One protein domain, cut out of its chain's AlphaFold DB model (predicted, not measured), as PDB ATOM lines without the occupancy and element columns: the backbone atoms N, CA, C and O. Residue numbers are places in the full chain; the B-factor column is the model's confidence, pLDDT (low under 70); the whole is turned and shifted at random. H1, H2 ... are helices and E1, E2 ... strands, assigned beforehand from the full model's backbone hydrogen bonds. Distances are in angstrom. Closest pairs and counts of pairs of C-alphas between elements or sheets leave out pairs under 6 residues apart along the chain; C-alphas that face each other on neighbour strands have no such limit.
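AT A GLANCE: This is residues 2 to 110 of the 369 residues of the protein "Capsular polysaccharide export protein" of Pseudovibrio denitrificans (UniProt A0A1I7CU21). A small, strongly twisted parallel sheet of four strands lies between H2 over one face and H3 over the other, and the long helix H1 starts as an arm whose residues 2 to 15 stick out of this body. The short helices H4 and H5 make the way from E3 to E4. The printed part has 109 residues, with five named helices and four named strands in the order H1 E1 H2 E2 H3 E3 H4 H5 E4, and the sheet order is E2 E1 E3 E4. The class is mixed, helices and strands; the whole is compact, with a radius of gyration of the C-alphas of 15.1 A, yet elongated, spanning 53 by 34 by 29 A.

IN THESE COORDINATES: H1, residues 2 to 27, begins with C-alpha 2 at (-126.065, 385.012, -16.590) and is 37.3 A long. E1 is residues 35 to 40, 15.8 A, and H2 is residues 46 to 53. E2 is residues 59 to 61, and H3, residues 65 to 74, is 14.4 A long. E3, residues 79 to 85, measures 19.9 A and begins with C-alpha 79 at (-142.057, 369.394, 16.508). H4 is residues 88 to 91 and H5 residues 96 to 99. E4, residues 103 to 109, also measures 19.9 A and ends with C-alpha 109 at (-132.888, 385.725, 33.298).

HOW THE PARTS SIT: E1 and E3, the inner strands, are parallel at 28 degrees, with N 36 and O 79 2.8 A apart, within hydrogen-bond range. E2, an edge strand, is parallel to E1 at 22 degrees, with N 60 and O 37 at 2.8 A. E4, the other edge strand, is parallel to E3 at 35 degrees, with N 105 and O 82 at 2.8 A. H2 and H3 are on opposite faces, both over E1 and along the strands, at heights over the sheet of 8.9 A and 10.1 A; H3 is only just not over E2, on which 2 of its 10 C-alphas fall. E1, H2, E2 and E3, H4, H5, E4 are strand-helix-strand units, parallel neighbour strands joined through helices; E2, H3, E3 is a split one, with E1 between its strands. The three crossovers are right-handed. H5 only grazes the sheet and is near H3, with 7 pairs of C-alphas within 10 A. H4 is only just not on the sheet, with 4 such pairs. H1 is not on the sheet; it is close to H3 but not clearly touching, the closest C-alphas, of Ser 20 and Leu 74, being 6.7 A apart, at a steep tilt of 59 degrees. In H1, H2 and H3 every O i to N i+4 pair is within hydrogen-bond range; H4 and H5 are too short for one.

THE WHOLE: The C-alphas of Arg 2 and Gly 110, the two farthest apart, are 53.7 A from each other. The printed part has no cut. The link H1 to E1 is short, the others are tight, and none is long. Mean pLDDT of the printed part is 81.7, and residues 2 to 33 are under 70.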
ATOM      1  N   ARG A   2    -125.354 386.311 -16.748       48.66
ATOM      2  CA  ARG A   2    -126.065 385.012 -16.590       48.66
ATOM      3  C   ARG A   2    -125.215 383.866 -16.002       48.66
ATOM      4  O   ARG A   2    -125.742 383.039 -15.267       48.66
ATOM      5  N   PHE A   3    -123.909 383.835 -16.275       42.78
ATOM      6  CA  PHE A   3    -122.997 382.790 -15.779       42.78
ATOM      7  C   PHE A   3    -122.690 382.927 -14.273       42.78
ATOM      8  O   PHE A   3    -122.726 381.942 -13.537       42.78
ATOM      9  N   LEU A   4    -122.500 384.162 -13.795       39.28
ATOM     10  CA  LEU A   4    -122.320 384.489 -12.371       39.28
ATOM     11  C   LEU A   4    -123.566 384.140 -11.541       39.28
ATOM     12  O   LEU A   4    -123.445 383.538 -10.478       39.28
ATOM     13  N   LEU A   5    -124.766 384.418 -12.063       37.00
ATOM     14  CA  LEU A   5    -126.035 384.045 -11.420       37.00
ATOM     15  C   LEU A   5    -126.219 382.519 -11.319       37.00
ATOM     16  O   LEU A   5    -126.685 382.014 -10.300       37.00
ATOM     17  N   LYS A   6    -125.814 381.767 -12.350       43.69
ATOM     18  CA  LYS A   6    -125.890 380.296 -12.364       43.69
ATOM     19  C   LYS A   6    -124.889 379.661 -11.385       43.69
ATOM     20  O   LYS A   6    -125.243 378.716 -10.684       43.69
ATOM     21  N   SER A   7    -123.685 380.231 -11.280       47.28
ATOM     22  CA  SER A   7    -122.658 379.838 -10.302       47.28
ATOM     23  C   SER A   7    -123.111 380.085  -8.854       47.28
ATOM     24  O   SER A   7    -123.073 379.173  -8.027       47.28
ATOM     25  N   LEU A   8    -123.667 381.267  -8.565       44.09
ATOM     26  CA  LEU A   8    -124.234 381.601  -7.250       44.09
ATOM     27  C   LEU A   8    -125.391 380.671  -6.854       44.09
ATOM     28  O   LEU A   8    -125.484 380.258  -5.697       44.09
ATOM     29  N   ASN A   9    -126.250 380.295  -7.804       52.47
ATOM     30  CA  ASN A   9    -127.339 379.350  -7.555       52.47
ATOM     31  C   ASN A   9    -126.835 377.924  -7.269       52.47
ATOM     32  O   ASN A   9    -127.384 377.250  -6.395       52.47
ATOM     33  N   ASN A  10    -125.761 377.481  -7.932       49.25
ATOM     34  CA  ASN A  10    -125.125 376.190  -7.653       49.25
ATOM     35  C   ASN A  10    -124.445 376.161  -6.278       49.25
ATOM     36  O   ASN A  10    -124.653 375.212  -5.524       49.25
ATOM     37  N   ILE A  11    -123.717 377.219  -5.906       55.72
ATOM     38  CA  ILE A  11    -123.101 377.348  -4.575       55.72
ATOM     39  C   ILE A  11    -124.181 377.340  -3.485       55.72
ATOM     40  O   ILE A  11    -124.071 376.598  -2.510       55.72
ATOM     41  N   ARG A  12    -125.278 378.085  -3.678       54.62
ATOM     42  CA  ARG A  12    -126.436 378.068  -2.767       54.62
ATOM     43  C   ARG A  12    -127.067 376.680  -2.640       54.62
ATOM     44  O   ARG A  12    -127.437 376.283  -1.540       54.62
ATOM     45  N   SER A  13    -127.188 375.940  -3.742       53.09
ATOM     46  CA  SER A  13    -127.752 374.584  -3.756       53.09
ATOM     47  C   SER A  13    -126.875 373.584  -2.994       53.09
ATOM     48  O   SER A  13    -127.383 372.817  -2.174       53.09
ATOM     49  N   ILE A  14    -125.556 373.638  -3.203       60.12
ATOM     50  CA  ILE A  14    -124.581 372.783  -2.511       60.12
ATOM     51  C   ILE A  14    -124.566 373.101  -1.017       60.12
ATOM     52  O   ILE A  14    -124.746 372.194  -0.212       60.12
ATOM     53  N   LEU A  15    -124.469 374.380  -0.638       56.72
ATOM     54  CA  LEU A  15    -124.518 374.799   0.765       56.72
ATOM     55  C   LEU A  15    -125.816 374.361   1.446       56.72
ATOM     56  O   LEU A  15    -125.784 373.887   2.578       56.72
ATOM     57  N   LYS A  16    -126.957 374.451   0.752       56.78
ATOM     58  CA  LYS A  16    -128.247 373.994   1.277       56.78
ATOM     59  C   LYS A  16    -128.279 372.478   1.483       56.78
ATOM     60  O   LYS A  16    -128.764 372.036   2.519       56.78
ATOM     61  N   LYS A  17    -127.745 371.691   0.540       57.06
ATOM     62  CA  LYS A  17    -127.640 370.227   0.670       57.06
ATOM     63  C   LYS A  17    -126.680 369.824   1.790       57.06
ATOM     64  O   LYS A  17    -127.057 369.024   2.641       57.06
ATOM     65  N   SER A  18    -125.488 370.411   1.850       61.25
ATOM     66  CA  SER A  18    -124.502 370.144   2.903       61.25
ATOM     67  C   SER A  18    -125.019 370.537   4.287       61.25
ATOM     68  O   SER A  18    -124.899 369.751   5.222       61.25
ATOM     69  N   LEU A  19    -125.670 371.699   4.413       63.47
ATOM     70  CA  LEU A  19    -126.312 372.121   5.657       63.47
ATOM     71  C   LEU A  19    -127.459 371.178   6.030       63.47
ATOM     72  O   LEU A  19    -127.564 370.790   7.186       63.47
ATOM     73  N   SER A  20    -128.277 370.753   5.060       61.47
ATOM     74  CA  SER A  20    -129.351 369.790   5.312       61.47
ATOM     75  C   SER A  20    -128.832 368.438   5.790       61.47
ATOM     76  O   SER A  20    -129.384 367.896   6.734       61.47
ATOM     77  N   LEU A  21    -127.737 367.935   5.221       60.38
ATOM     78  CA  LEU A  21    -127.101 366.692   5.655       60.38
ATOM     79  C   LEU A  21    -126.489 366.821   7.051       60.38
ATOM     80  O   LEU A  21    -126.624 365.904   7.852       60.38
ATOM     81  N   LEU A  22    -125.848 367.951   7.362       66.88
ATOM     82  CA  LEU A  22    -125.268 368.196   8.682       66.88
ATOM     83  C   LEU A  22    -126.354 368.293   9.762       66.88
ATOM     84  O   LEU A  22    -126.228 367.685  10.823       66.88
ATOM     85  N   VAL A  23    -127.434 369.020   9.459       67.75
ATOM     86  CA  VAL A  23    -128.621 369.144  10.309       67.75
ATOM     87  C   VAL A  23    -129.256 367.765  10.484       67.75
ATOM     88  O   VAL A  23    -129.280 367.255  11.595       67.75
ATOM     89  N   LEU A  24    -129.663 367.088   9.409       65.50
ATOM     90  CA  LEU A  24    -130.301 365.770   9.485       65.50
ATOM     91  C   LEU A  24    -129.432 364.730  10.202       65.50
ATOM     92  O   LEU A  24    -129.954 363.960  10.995       65.50
ATOM     93  N   ARG A  25    -128.109 364.732   9.995       65.94
ATOM     94  CA  ARG A  25    -127.188 363.831  10.707       65.94
ATOM     95  C   ARG A  25    -127.125 364.130  12.204       65.94
ATOM     96  O   ARG A  25    -127.039 363.196  12.991       65.94
ATOM     97  N   HIS A  26    -127.183 365.400  12.601       69.88
ATOM     98  CA  HIS A  26    -127.268 365.785  14.011       69.88
ATOM     99  C   HIS A  26    -128.576 365.295  14.658       69.88
ATOM    100  O   HIS A  26    -128.569 364.877  15.811       69.88
ATOM    101  N   PHE A  27    -129.676 365.289  13.897       68.56
ATOM    102  CA  PHE A  27    -131.001 364.877  14.373       68.56
ATOM    103  C   PHE A  27    -131.350 363.403  14.118       68.56
ATOM    104  O   PHE A  27    -132.389 362.950  14.585       68.56
ATOM    105  N   TYR A  28    -130.491 362.641  13.435       61.50
ATOM    106  CA  TYR A  28    -130.749 361.244  13.058       61.50
ATOM    107  C   TYR A  28    -131.025 360.342  14.270       61.50
ATOM    108  O   TYR A  28    -131.827 359.419  14.191       61.50
ATOM    109  N   ASN A  29    -130.400 360.648  15.409       65.06
ATOM    110  CA  ASN A  29    -130.569 359.890  16.648       65.06
ATOM    111  C   ASN A  29    -131.795 360.329  17.472       65.06
ATOM    112  O   ASN A  29    -132.082 359.717  18.499       65.06
ATOM    113  N   TYR A  30    -132.505 361.387  17.065       67.62
ATOM    114  CA  TYR A  30    -133.655 361.911  17.799       67.62
ATOM    115  C   TYR A  30    -134.968 361.417  17.193       67.62
ATOM    116  O   TYR A  30    -135.179 361.450  15.980       67.62
ATOM    117  N   GLN A  31    -135.877 360.993  18.069       64.81
ATOM    118  CA  GLN A  31    -137.206 360.541  17.676       64.81
ATOM    119  C   GLN A  31    -138.028 361.712  17.103       64.81
ATOM    120  O   GLN A  31    -137.926 362.824  17.625       64.81
ATOM    121  N   PRO A  32    -138.899 361.486  16.100       62.97
ATOM    122  CA  PRO A  32    -139.749 362.530  15.505       62.97
ATOM    123  C   PRO A  32    -140.645 363.276  16.509       62.97
ATOM    124  O   PRO A  32    -141.043 364.415  16.276       62.97
ATOM    125  N   ASN A  33    -140.942 362.644  17.650       65.81
ATOM    126  CA  ASN A  33    -141.740 363.231  18.726       65.81
ATOM    127  C   ASN A  33    -140.968 364.220  19.611       65.81
ATOM    128  O   ASN A  33    -141.600 364.940  20.387       65.81
ATOM    129  N   ASN A  34    -139.638 364.273  19.500       79.44
ATOM    130  CA  ASN A  34    -138.821 365.195  20.278       79.44
ATOM    131  C   ASN A  34    -138.993 366.621  19.756       79.44
ATOM    132  O   ASN A  34    -139.041 366.868  18.549       79.44
ATOM    133  N   VAL A  35    -139.080 367.569  20.684       91.25
ATOM    134  CA  VAL A  35    -139.153 368.988  20.348       91.25
ATOM    135  C   VAL A  35    -137.751 369.487  20.005       91.25
ATOM    136  O   VAL A  35    -136.813 369.299  20.777       91.25
ATOM    137  N   ILE A  36    -137.606 370.138  18.855       92.94
ATOM    138  CA  ILE A  36    -136.379 370.826  18.450       92.94
ATOM    139  C   ILE A  36    -136.533 372.315  18.753       92.94
ATOM    140  O   ILE A  36    -137.529 372.940  18.374       92.94
ATOM    141  N   ILE A  37    -135.524 372.890  19.406       95.62
ATOM    142  CA  ILE A  37    -135.501 374.306  19.768       95.62
ATOM    143  C   ILE A  37    -134.703 375.095  18.732       95.62
ATOM    144  O   ILE A  37    -133.518 374.841  18.523       95.62
ATOM    145  N   ILE A  38    -135.329 376.097  18.118       95.56
ATOM    146  CA  ILE A  38    -134.648 377.119  17.320       95.56
ATOM    147  C   ILE A  38    -134.419 378.337  18.220       95.56
ATOM    148  O   ILE A  38    -135.350 379.071  18.539       95.56
ATOM    149  N   ALA A  39    -133.175 378.534  18.645       96.81
ATOM    150  CA  ALA A  39    -132.764 379.555  19.597       96.81
ATOM    151  C   ALA A  39    -132.234 380.818  18.888       96.81
ATOM    152  O   ALA A  39    -131.242 380.758  18.154       96.81
ATOM    153  N   ILE A  40    -132.863 381.967  19.148       96.12
ATOM    154  CA  ILE A  40    -132.577 383.267  18.519       96.12
ATOM    155  C   ILE A  40    -132.072 384.268  19.567       96.12
ATOM    156  O   ILE A  40    -132.617 384.367  20.661       96.12
ATOM    157  N   GLY A  41    -131.040 385.047  19.235       94.56
ATOM    158  CA  GLY A  41    -130.581 386.170  20.062       94.56
ATOM    159  C   GLY A  41    -129.576 385.822  21.161       94.56
ATOM    160  O   GLY A  41    -129.282 386.647  22.025       94.56
ATOM    161  N   PHE A  42    -129.016 384.613  21.132       94.19
ATOM    162  CA  PHE A  42    -128.079 384.138  22.148       94.19
ATOM    163  C   PHE A  42    -126.623 384.420  21.753       94.19
ATOM    164  O   PHE A  42    -126.151 383.972  20.699       94.19
ATOM    165  N   SER A  43    -125.889 385.132  22.616       91.44
ATOM    166  CA  SER A  43    -124.439 385.334  22.472       91.44
ATOM    167  C   SER A  43    -123.686 384.002  22.574       91.44
ATOM    168  O   SER A  43    -124.219 383.024  23.096       91.44
ATOM    169  N   ALA A  44    -122.437 383.946  22.096       90.06
ATOM    170  CA  ALA A  44    -121.632 382.718  22.124       90.06
ATOM    171  C   ALA A  44    -121.538 382.100  23.530       90.06
ATOM    172  O   ALA A  44    -121.701 380.890  23.675       90.06
ATOM    173  N   TRP A  45    -121.374 382.943  24.552       89.25
ATOM    174  CA  TRP A  45    -121.381 382.534  25.953       89.25
ATOM    175  C   TRP A  45    -122.729 381.921  26.378       89.25
ATOM    176  O   TRP A  45    -122.744 380.848  26.985       89.25
ATOM    177  N   LYS A  46    -123.869 382.518  25.980       91.94
ATOM    178  CA  LYS A  46    -125.201 382.005  26.352       91.94
ATOM    179  C   LYS A  46    -125.485 380.607  25.814       91.94
ATOM    180  O   LYS A  46    -126.172 379.818  26.455       91.94
ATOM    181  N   LYS A  47    -124.916 380.264  24.655       93.44
ATOM    182  CA  LYS A  47    -125.161 378.969  24.000       93.44
ATOM    183  C   LYS A  47    -124.825 377.770  24.886       93.44
ATOM    184  O   LYS A  47    -125.426 376.716  24.696       93.44
ATOM    185  N   LYS A  48    -123.874 377.905  25.821       91.19
ATOM    186  CA  LYS A  48    -123.471 376.808  26.708       91.19
ATOM    187  C   LYS A  48    -124.596 376.436  27.673       91.19
ATOM    188  O   LYS A  48    -125.107 375.327  27.571       91.19
ATOM    189  N   PHE A  49    -125.033 377.356  28.532       93.38
ATOM    190  CA  PHE A  49    -126.073 377.030  29.513       93.38
ATOM    191  C   PHE A  49    -127.448 376.825  28.867       93.38
ATOM    192  O   PHE A  49    -128.250 376.081  29.406       93.38
ATOM    193  N   VAL A  50    -127.732 377.424  27.703       95.56
ATOM    194  CA  VAL A  50    -129.008 377.188  26.995       95.56
ATOM    195  C   VAL A  50    -129.105 375.747  26.500       95.56
ATOM    196  O   VAL A  50    -130.180 375.156  26.538       95.56
ATOM    197  N   ARG A  51    -127.987 375.148  26.071       94.50
ATOM    198  CA  ARG A  51    -127.950 373.711  25.762       94.50
ATOM    199  C   ARG A  51    -128.169 372.865  27.010       94.50
ATOM    200  O   ARG A  51    -128.919 371.906  26.930       94.50
ATOM    201  N   SER A  52    -127.564 373.239  28.140       93.81
ATOM    202  CA  SER A  52    -127.800 372.561  29.421       93.81
ATOM    203  C   SER A  52    -129.268 372.666  29.849       93.81
ATOM    204  O   SER A  52    -129.866 371.675  30.249       93.81
ATOM    205  N   TYR A  53    -129.879 373.845  29.703       95.38
ATOM    206  CA  TYR A  53    -131.283 374.093  30.036       95.38
ATOM    207  C   TYR A  53    -132.240 373.211  29.220       95.38
ATOM    208  O   TYR A  53    -133.206 372.663  29.746       95.38
ATOM    209  N   PHE A  54    -131.947 373.042  27.930       94.12
ATOM    210  CA  PHE A  54    -132.669 372.154  27.025       94.12
ATOM    211  C   PHE A  54    -131.938 370.815  26.837       94.12
ATOM    212  O   PHE A  54    -131.881 370.317  25.718       94.12
ATOM    213  N   LYS A  55    -131.369 370.206  27.890       90.19
ATOM    214  CA  LYS A  55    -130.565 368.971  27.744       90.19
ATOM    215  C   LYS A  55    -131.286 367.827  27.014       90.19
ATOM    216  O   LYS A  55    -130.648 367.064  26.291       90.19
ATOM    217  N   ASP A  56    -132.611 367.768  27.132       88.19
ATOM    218  CA  ASP A  56    -133.463 366.743  26.512       88.19
ATOM    219  C   ASP A  56    -133.990 367.141  25.121       88.19
ATOM    220  O   ASP A  56    -134.730 366.393  24.482       88.19
ATOM    221  N   SER A  57    -133.663 368.341  24.636       91.06
ATOM    222  CA  SER A  57    -134.148 368.881  23.364       91.06
ATOM    223  C   SER A  57    -132.992 369.463  22.557       91.06
ATOM    224  O   SER A  57    -132.347 370.416  22.989       91.06
ATOM    225  N   PRO A  58    -132.706 368.951  21.355       91.31
ATOM    226  CA  PRO A  58    -131.613 369.496  20.571       91.31
ATOM    227  C   PRO A  58    -131.880 370.959  20.166       91.31
ATOM    228  O   PRO A  58    -132.986 371.335  19.764       91.31
ATOM    229  N   VAL A  59    -130.839 371.792  20.295       93.12
ATOM    230  CA  VAL A  59    -130.916 373.256  20.160       93.12
ATOM    231  C   VAL A  59    -130.117 373.746  18.956       93.12
ATOM    232  O   VAL A  59    -128.897 373.568  18.878       93.12
ATOM    233  N   ILE A  60    -130.791 374.450  18.049       93.44
ATOM    234  CA  ILE A  60    -130.205 375.103  16.878       93.44
ATOM    235  C   ILE A  60    -130.158 376.604  17.121       93.44
ATOM    236  O   ILE A  60    -131.191 377.256  17.200       93.44
ATOM    237  N   PHE A  61    -128.958 377.174  17.171       93.94
ATOM    238  CA  PHE A  61    -128.796 378.623  17.280       93.94
ATOM    239  C   PHE A  61    -128.809 379.272  15.897       93.94
ATOM    240  O   PHE A  61    -127.935 378.986  15.077       93.94
ATOM    241  N   ALA A  62    -129.759 380.176  15.656       91.44
ATOM    242  CA  ALA A  62    -129.896 380.889  14.392       91.44
ATOM    243  C   ALA A  62    -130.297 382.351  14.635       91.44
ATOM    244  O   ALA A  62    -131.352 382.626  15.187       91.44
ATOM    245  N   ASN A  63    -129.468 383.292  14.174       88.94
ATOM    246  CA  ASN A  63    -129.687 384.738  14.349       88.94
ATOM    247  C   ASN A  63    -129.941 385.456  13.014       88.94
ATOM    248  O   ASN A  63    -129.691 386.647  12.892       88.94
ATOM    249  N   HIS A  64    -130.376 384.727  11.983       89.94
ATOM    250  CA  HIS A  64    -130.634 385.303  10.669       89.94
ATOM    251  C   HIS A  64    -131.907 384.716  10.070       89.94
ATOM    252  O   HIS A  64    -132.037 383.494   9.963       89.94
ATOM    253  N   TYR A  65    -132.807 385.585   9.610       88.75
ATOM    254  CA  TYR A  65    -134.122 385.219   9.080       88.75
ATOM    255  C   TYR A  65    -134.073 384.079   8.045       88.75
ATOM    256  O   TYR A  65    -134.761 383.067   8.179       88.75
ATOM    257  N   ILE A  66    -133.189 384.188   7.044       88.56
ATOM    258  CA  ILE A  66    -133.041 383.158   5.995       88.56
ATOM    259  C   ILE A  66    -132.640 381.800   6.589       88.56
ATOM    260  O   ILE A  66    -133.154 380.767   6.159       88.56
ATOM    261  N   LEU A  67    -131.739 381.786   7.577       87.69
ATOM    262  CA  LEU A  67    -131.273 380.547   8.197       87.69
ATOM    263  C   LEU A  67    -132.408 379.875   8.971       87.69
ATOM    264  O   LEU A  67    -132.616 378.677   8.808       87.69
ATOM    265  N   ILE A  68    -133.175 380.654   9.736       90.00
ATOM    266  CA  ILE A  68    -134.342 380.173  10.486       90.00
ATOM    267  C   ILE A  68    -135.354 379.538   9.523       90.00
ATOM    268  O   ILE A  68    -135.765 378.402   9.741       90.00
ATOM    269  N   ARG A  69    -135.677 380.195   8.397       90.50
ATOM    270  CA  ARG A  69    -136.581 379.625   7.375       90.50
ATOM    271  C   ARG A  69    -136.063 378.333   6.762       90.50
ATOM    272  O   ARG A  69    -136.842 377.411   6.531       90.50
ATOM    273  N   VAL A  70    -134.766 378.258   6.462       88.75
ATOM    274  CA  VAL A  70    -134.163 377.040   5.902       88.75
ATOM    275  C   VAL A  70    -134.226 375.901   6.915       88.75
ATOM    276  O   VAL A  70    -134.648 374.809   6.548       88.75
ATOM    277  N   VAL A  71    -133.864 376.156   8.174       87.62
ATOM    278  CA  VAL A  71    -133.909 375.164   9.258       87.62
ATOM    279  C   VAL A  71    -135.339 374.686   9.498       87.62
ATOM    280  O   VAL A  71    -135.580 373.483   9.453       87.62
ATOM    281  N   ALA A  72    -136.294 375.606   9.658       88.62
ATOM    282  CA  ALA A  72    -137.700 375.270   9.867       88.62
ATOM    283  C   ALA A  72    -138.257 374.418   8.716       88.62
ATOM    284  O   ALA A  72    -138.918 373.413   8.953       88.62
ATOM    285  N   LYS A  73    -137.910 374.751   7.462       88.25
ATOM    286  CA  LYS A  73    -138.326 373.974   6.285       88.25
ATOM    287  C   LYS A  73    -137.688 372.582   6.218       88.25
ATOM    288  O   LYS A  73    -138.319 371.647   5.739       88.25
ATOM    289  N   LEU A  74    -136.430 372.440   6.631       86.69
ATOM    290  CA  LEU A  74    -135.735 371.148   6.622       86.69
ATOM    291  C   LEU A  74    -136.239 370.203   7.716       86.69
ATOM    292  O   LEU A  74    -136.111 368.992   7.569       86.69
ATOM    293  N   LEU A  75    -136.813 370.752   8.785       86.50
ATOM    294  CA  LEU A  75    -137.259 370.010   9.960       86.50
ATOM    295  C   LEU A  75    -138.788 369.980  10.105       86.50
ATOM    296  O   LEU A  75    -139.287 369.758  11.200       86.50
ATOM    297  N   LEU A  76    -139.538 370.156   9.008       85.38
ATOM    298  CA  LEU A  76    -141.013 370.169   9.010       85.38
ATOM    299  C   LEU A  76    -141.655 368.891   9.578       85.38
ATOM    300  O   LEU A  76    -142.794 368.937  10.025       85.38
ATOM    301  N   ASN A  77    -140.935 367.764   9.569       84.69
ATOM    302  CA  ASN A  77    -141.413 366.489  10.116       84.69
ATOM    303  C   ASN A  77    -141.194 366.351  11.636       84.69
ATOM    304  O   ASN A  77    -141.520 365.310  12.202       84.69
ATOM    305  N   TYR A  78    -140.621 367.365  12.288       87.12
ATOM    306  CA  TYR A  78    -140.369 367.398  13.727       87.12
ATOM    307  C   TYR A  78    -141.228 368.468  14.397       87.12
ATOM    308  O   TYR A  78    -141.637 369.449  13.775       87.12
ATOM    309  N   LYS A  79    -141.455 368.325  15.706       90.75
ATOM    310  CA  LYS A  79    -142.057 369.394  16.508       90.75
ATOM    311  C   LYS A  79    -141.026 370.498  16.726       90.75
ATOM    312  O   LYS A  79    -139.994 370.260  17.346       90.75
ATOM    313  N   LEU A  80    -141.304 371.703  16.238       93.00
ATOM    314  CA  LEU A  80    -140.407 372.854  16.369       93.00
ATOM    315  C   LEU A  80    -140.960 373.864  17.373       93.00
ATOM    316  O   LEU A  80    -142.158 374.144  17.383       93.00
ATOM    317  N   LYS A  81    -140.071 374.453  18.174       95.31
ATOM    318  CA  LYS A  81    -140.355 375.656  18.964       95.31
ATOM    319  C   LYS A  81    -139.273 376.694  18.727       95.31
ATOM    320  O   LYS A  81    -138.092 376.356  18.648       95.31
ATOM    321  N   ILE A  82    -139.672 377.954  18.640       96.56
ATOM    322  CA  ILE A  82    -138.744 379.079  18.615       96.56
ATOM    323  C   ILE A  82    -138.591 379.582  20.046       96.56
ATOM    324  O   ILE A  82    -139.579 379.817  20.732       96.56
ATOM    325  N   VAL A  83    -137.351 379.758  20.491       97.69
ATOM    326  CA  VAL A  83    -137.032 380.396  21.769       97.69
ATOM    327  C   VAL A  83    -136.164 381.607  21.475       97.69
ATOM    328  O   VAL A  83    -135.115 381.490  20.844       97.69
ATOM    329  N   VAL A  84    -136.591 382.779  21.923       97.62
ATOM    330  CA  VAL A  84    -135.904 384.047  21.681       97.62
ATOM    331  C   VAL A  84    -135.407 384.599  23.002       97.62
ATOM    332  O   VAL A  84    -136.176 384.686  23.953       97.62
ATOM    333  N   TRP A  85    -134.134 384.987  23.078       96.94
ATOM    334  CA  TRP A  85    -133.654 385.741  24.232       96.94
ATOM    335  C   TRP A  85    -134.268 387.138  24.219       96.94
ATOM    336  O   TRP A  85    -133.963 387.923  23.315       96.94
ATOM    337  N   SER A  86    -135.079 387.470  25.224       94.62
ATOM    338  CA  SER A  86    -135.780 388.751  25.296       94.62
ATOM    339  C   SER A  86    -136.461 389.077  23.950       94.62
ATOM    340  O   SER A  86    -137.106 388.224  23.336       94.62
ATOM    341  N   PHE A  87    -136.232 390.282  23.429       94.50
ATOM    342  CA  PHE A  87    -136.696 390.753  22.123       94.50
ATOM    343  C   PHE A  87    -135.566 390.887  21.086       94.50
ATOM    344  O   PHE A  87    -135.586 391.753  20.215       94.50
ATOM    345  N   LYS A  88    -134.549 390.014  21.163       94.56
ATOM    346  CA  LYS A  88    -133.384 390.032  20.255       94.56
ATOM    347  C   LYS A  88    -133.705 389.671  18.803       94.56
ATOM    348  O   LYS A  88    -132.856 389.845  17.934       94.56
ATOM    349  N   ASP A  89    -134.882 389.133  18.521       94.19
ATOM    350  CA  ASP A  89    -135.437 389.062  17.167       94.19
ATOM    351  C   ASP A  89    -135.536 390.454  16.533       94.19
ATOM    352  O   ASP A  89    -135.117 390.615  15.390       94.19
ATOM    353  N   GLN A  90    -135.987 391.463  17.284       92.56
ATOM    354  CA  GLN A  90    -136.137 392.833  16.788       92.56
ATOM    355  C   GLN A  90    -134.776 393.476  16.520       92.56
ATOM    356  O   GLN A  90    -134.540 393.976  15.424       92.56
ATOM    357  N   ASP A  91    -133.834 393.333  17.457       88.62
ATOM    358  CA  ASP A  91    -132.448 393.796  17.284       88.62
ATOM    359  C   ASP A  91    -131.766 393.168  16.055       88.62
ATOM    360  O   ASP A  91    -130.909 393.781  15.422       88.62
ATOM    361  N   ASN A  92    -132.139 391.931  15.712       88.62
ATOM    362  CA  ASN A  92    -131.603 391.203  14.561       88.62
ATOM    363  C   ASN A  92    -132.461 391.351  13.289       88.62
ATOM    364  O   ASN A  92    -132.170 390.679  12.296       88.62
ATOM    365  N   ASN A  93    -133.499 392.197  13.292       92.06
ATOM    366  CA  ASN A  93    -134.446 392.380  12.184       92.06
ATOM    367  C   ASN A  93    -135.076 391.061  11.691       92.06
ATOM    368  O   ASN A  93    -135.180 390.797  10.490       92.06
ATOM    369  N   ILE A  94    -135.458 390.192  12.626       93.19
ATOM    370  CA  ILE A  94    -136.110 388.913  12.348       93.19
ATOM    371  C   ILE A  94    -137.611 389.089  12.546       93.19
ATOM    372  O   ILE A  94    -138.094 389.164  13.671       93.19
ATOM    373  N   ASP A  95    -138.352 389.097  11.440       92.12
ATOM    374  CA  ASP A  95    -139.811 389.081  11.474       92.12
ATOM    375  C   ASP A  95    -140.323 387.687  11.865       92.12
ATOM    376  O   ASP A  95    -140.279 386.732  11.080       92.12
ATOM    377  N   LEU A  96    -140.779 387.581  13.113       91.94
ATOM    378  CA  LEU A  96    -141.322 386.355  13.678       91.94
ATOM    379  C   LEU A  96    -142.737 386.027  13.186       91.94
ATOM    380  O   LEU A  96    -143.133 384.866  13.276       91.94
ATOM    381  N   SER A  97    -143.473 386.989  12.615       89.75
ATOM    382  CA  SER A  97    -144.821 386.744  12.076       89.75
ATOM    383  C   SER A  97    -144.810 385.750  10.910       89.75
ATOM    384  O   SER A  97    -145.766 385.013  10.698       89.75
ATOM    385  N   ALA A  98    -143.674 385.631  10.214       87.12
ATOM    386  CA  ALA A  98    -143.453 384.635   9.170       87.12
ATOM    387  C   ALA A  98    -143.366 383.177   9.681       87.12
ATOM    388  O   ALA A  98    -143.145 382.268   8.874       87.12
ATOM    389  N   PHE A  99    -143.472 382.964  10.996       89.25
ATOM    390  CA  PHE A  99    -143.435 381.667  11.676       89.25
ATOM    391  C   PHE A  99    -144.636 381.487  12.624       89.25
ATOM    392  O   PHE A  99    -144.516 380.802  13.636       89.25
ATOM    393  N   ASP A 100    -145.774 382.112  12.310       83.38
ATOM    394  CA  ASP A 100    -147.029 382.078  13.081       83.38
ATOM    395  C   ASP A 100    -147.537 380.666  13.428       83.38
ATOM    396  O   ASP A 100    -148.192 380.455  14.447       83.38
ATOM    397  N   ASN A 101    -147.186 379.672  12.615       87.31
ATOM    398  CA  ASN A 101    -147.501 378.267  12.836       87.31
ATOM    399  C   ASN A 101    -146.621 377.578  13.903       87.31
ATOM    400  O   ASN A 101    -146.835 376.400  14.198       87.31
ATOM    401  N   LEU A 102    -145.608 378.262  14.444       91.25
ATOM    402  CA  LEU A 102    -144.695 377.749  15.465       91.25
ATOM    403  C   LEU A 102    -144.942 378.431  16.811       91.25
ATOM    404  O   LEU A 102    -145.186 379.629  16.887       91.25
ATOM    405  N   SER A 103    -144.798 377.679  17.906       93.38
ATOM    406  CA  SER A 103    -144.791 378.288  19.239       93.38
ATOM    407  C   SER A 103    -143.524 379.121  19.426       93.38
ATOM    408  O   SER A 103    -142.413 378.605  19.261       93.38
ATOM    409  N   ILE A 104    -143.701 380.387  19.799       95.56
ATOM    410  CA  ILE A 104    -142.621 381.346  20.039       95.56
ATOM    411  C   ILE A 104    -142.581 381.663  21.522       95.56
ATOM    412  O   ILE A 104    -143.545 382.176  22.074       95.56
ATOM    413  N   TRP A 105    -141.463 381.347  22.161       97.12
ATOM    414  CA  TRP A 105    -141.250 381.564  23.583       97.12
ATOM    415  C   TRP A 105    -140.164 382.617  23.798       97.12
ATOM    416  O   TRP A 105    -139.146 382.622  23.100       97.12
ATOM    417  N   ARG A 106    -140.352 383.497  24.776       97.31
ATOM    418  CA  ARG A 106    -139.353 384.468  25.226       97.31
ATOM    419  C   ARG A 106    -138.634 383.908  26.438       97.31
ATOM    420  O   ARG A 106    -139.263 383.453  27.384       97.31
ATOM    421  N   MET A 107    -137.311 383.920  26.392       97.81
ATOM    422  CA  MET A 107    -136.452 383.510  27.491       97.81
ATOM    423  C   MET A 107    -135.771 384.733  28.085       97.81
ATOM    424  O   MET A 107    -135.224 385.545  27.339       97.81
ATOM    425  N   GLU A 108    -135.751 384.811  29.409       95.88
ATOM    426  CA  GLU A 108    -135.038 385.849  30.146       95.88
ATOM    427  C   GLU A 108    -134.350 385.273  31.388       95.88
ATOM    428  O   GLU A 108    -134.637 384.148  31.806       95.88
ATOM    429  N   ASP A 109    -133.426 386.037  31.973       94.88
ATOM    430  CA  ASP A 109    -132.888 385.725  33.298       94.88
ATOM    431  C   ASP A 109    -134.020 385.592  34.336       94.88
ATOM    432  O   ASP A 109    -134.970 386.377  34.339       94.88
ATOM    433  N   GLY A 110    -133.895 384.613  35.236       94.31
ATOM    434  CA  GLY A 110    -134.818 384.441  36.356       94.31
ATOM    435  C   GLY A 110    -134.626 385.468  37.474       94.31
ATOM    436  O   GLY A 110    -133.675 386.257  37.475       94.31
TER     437      GLY A 110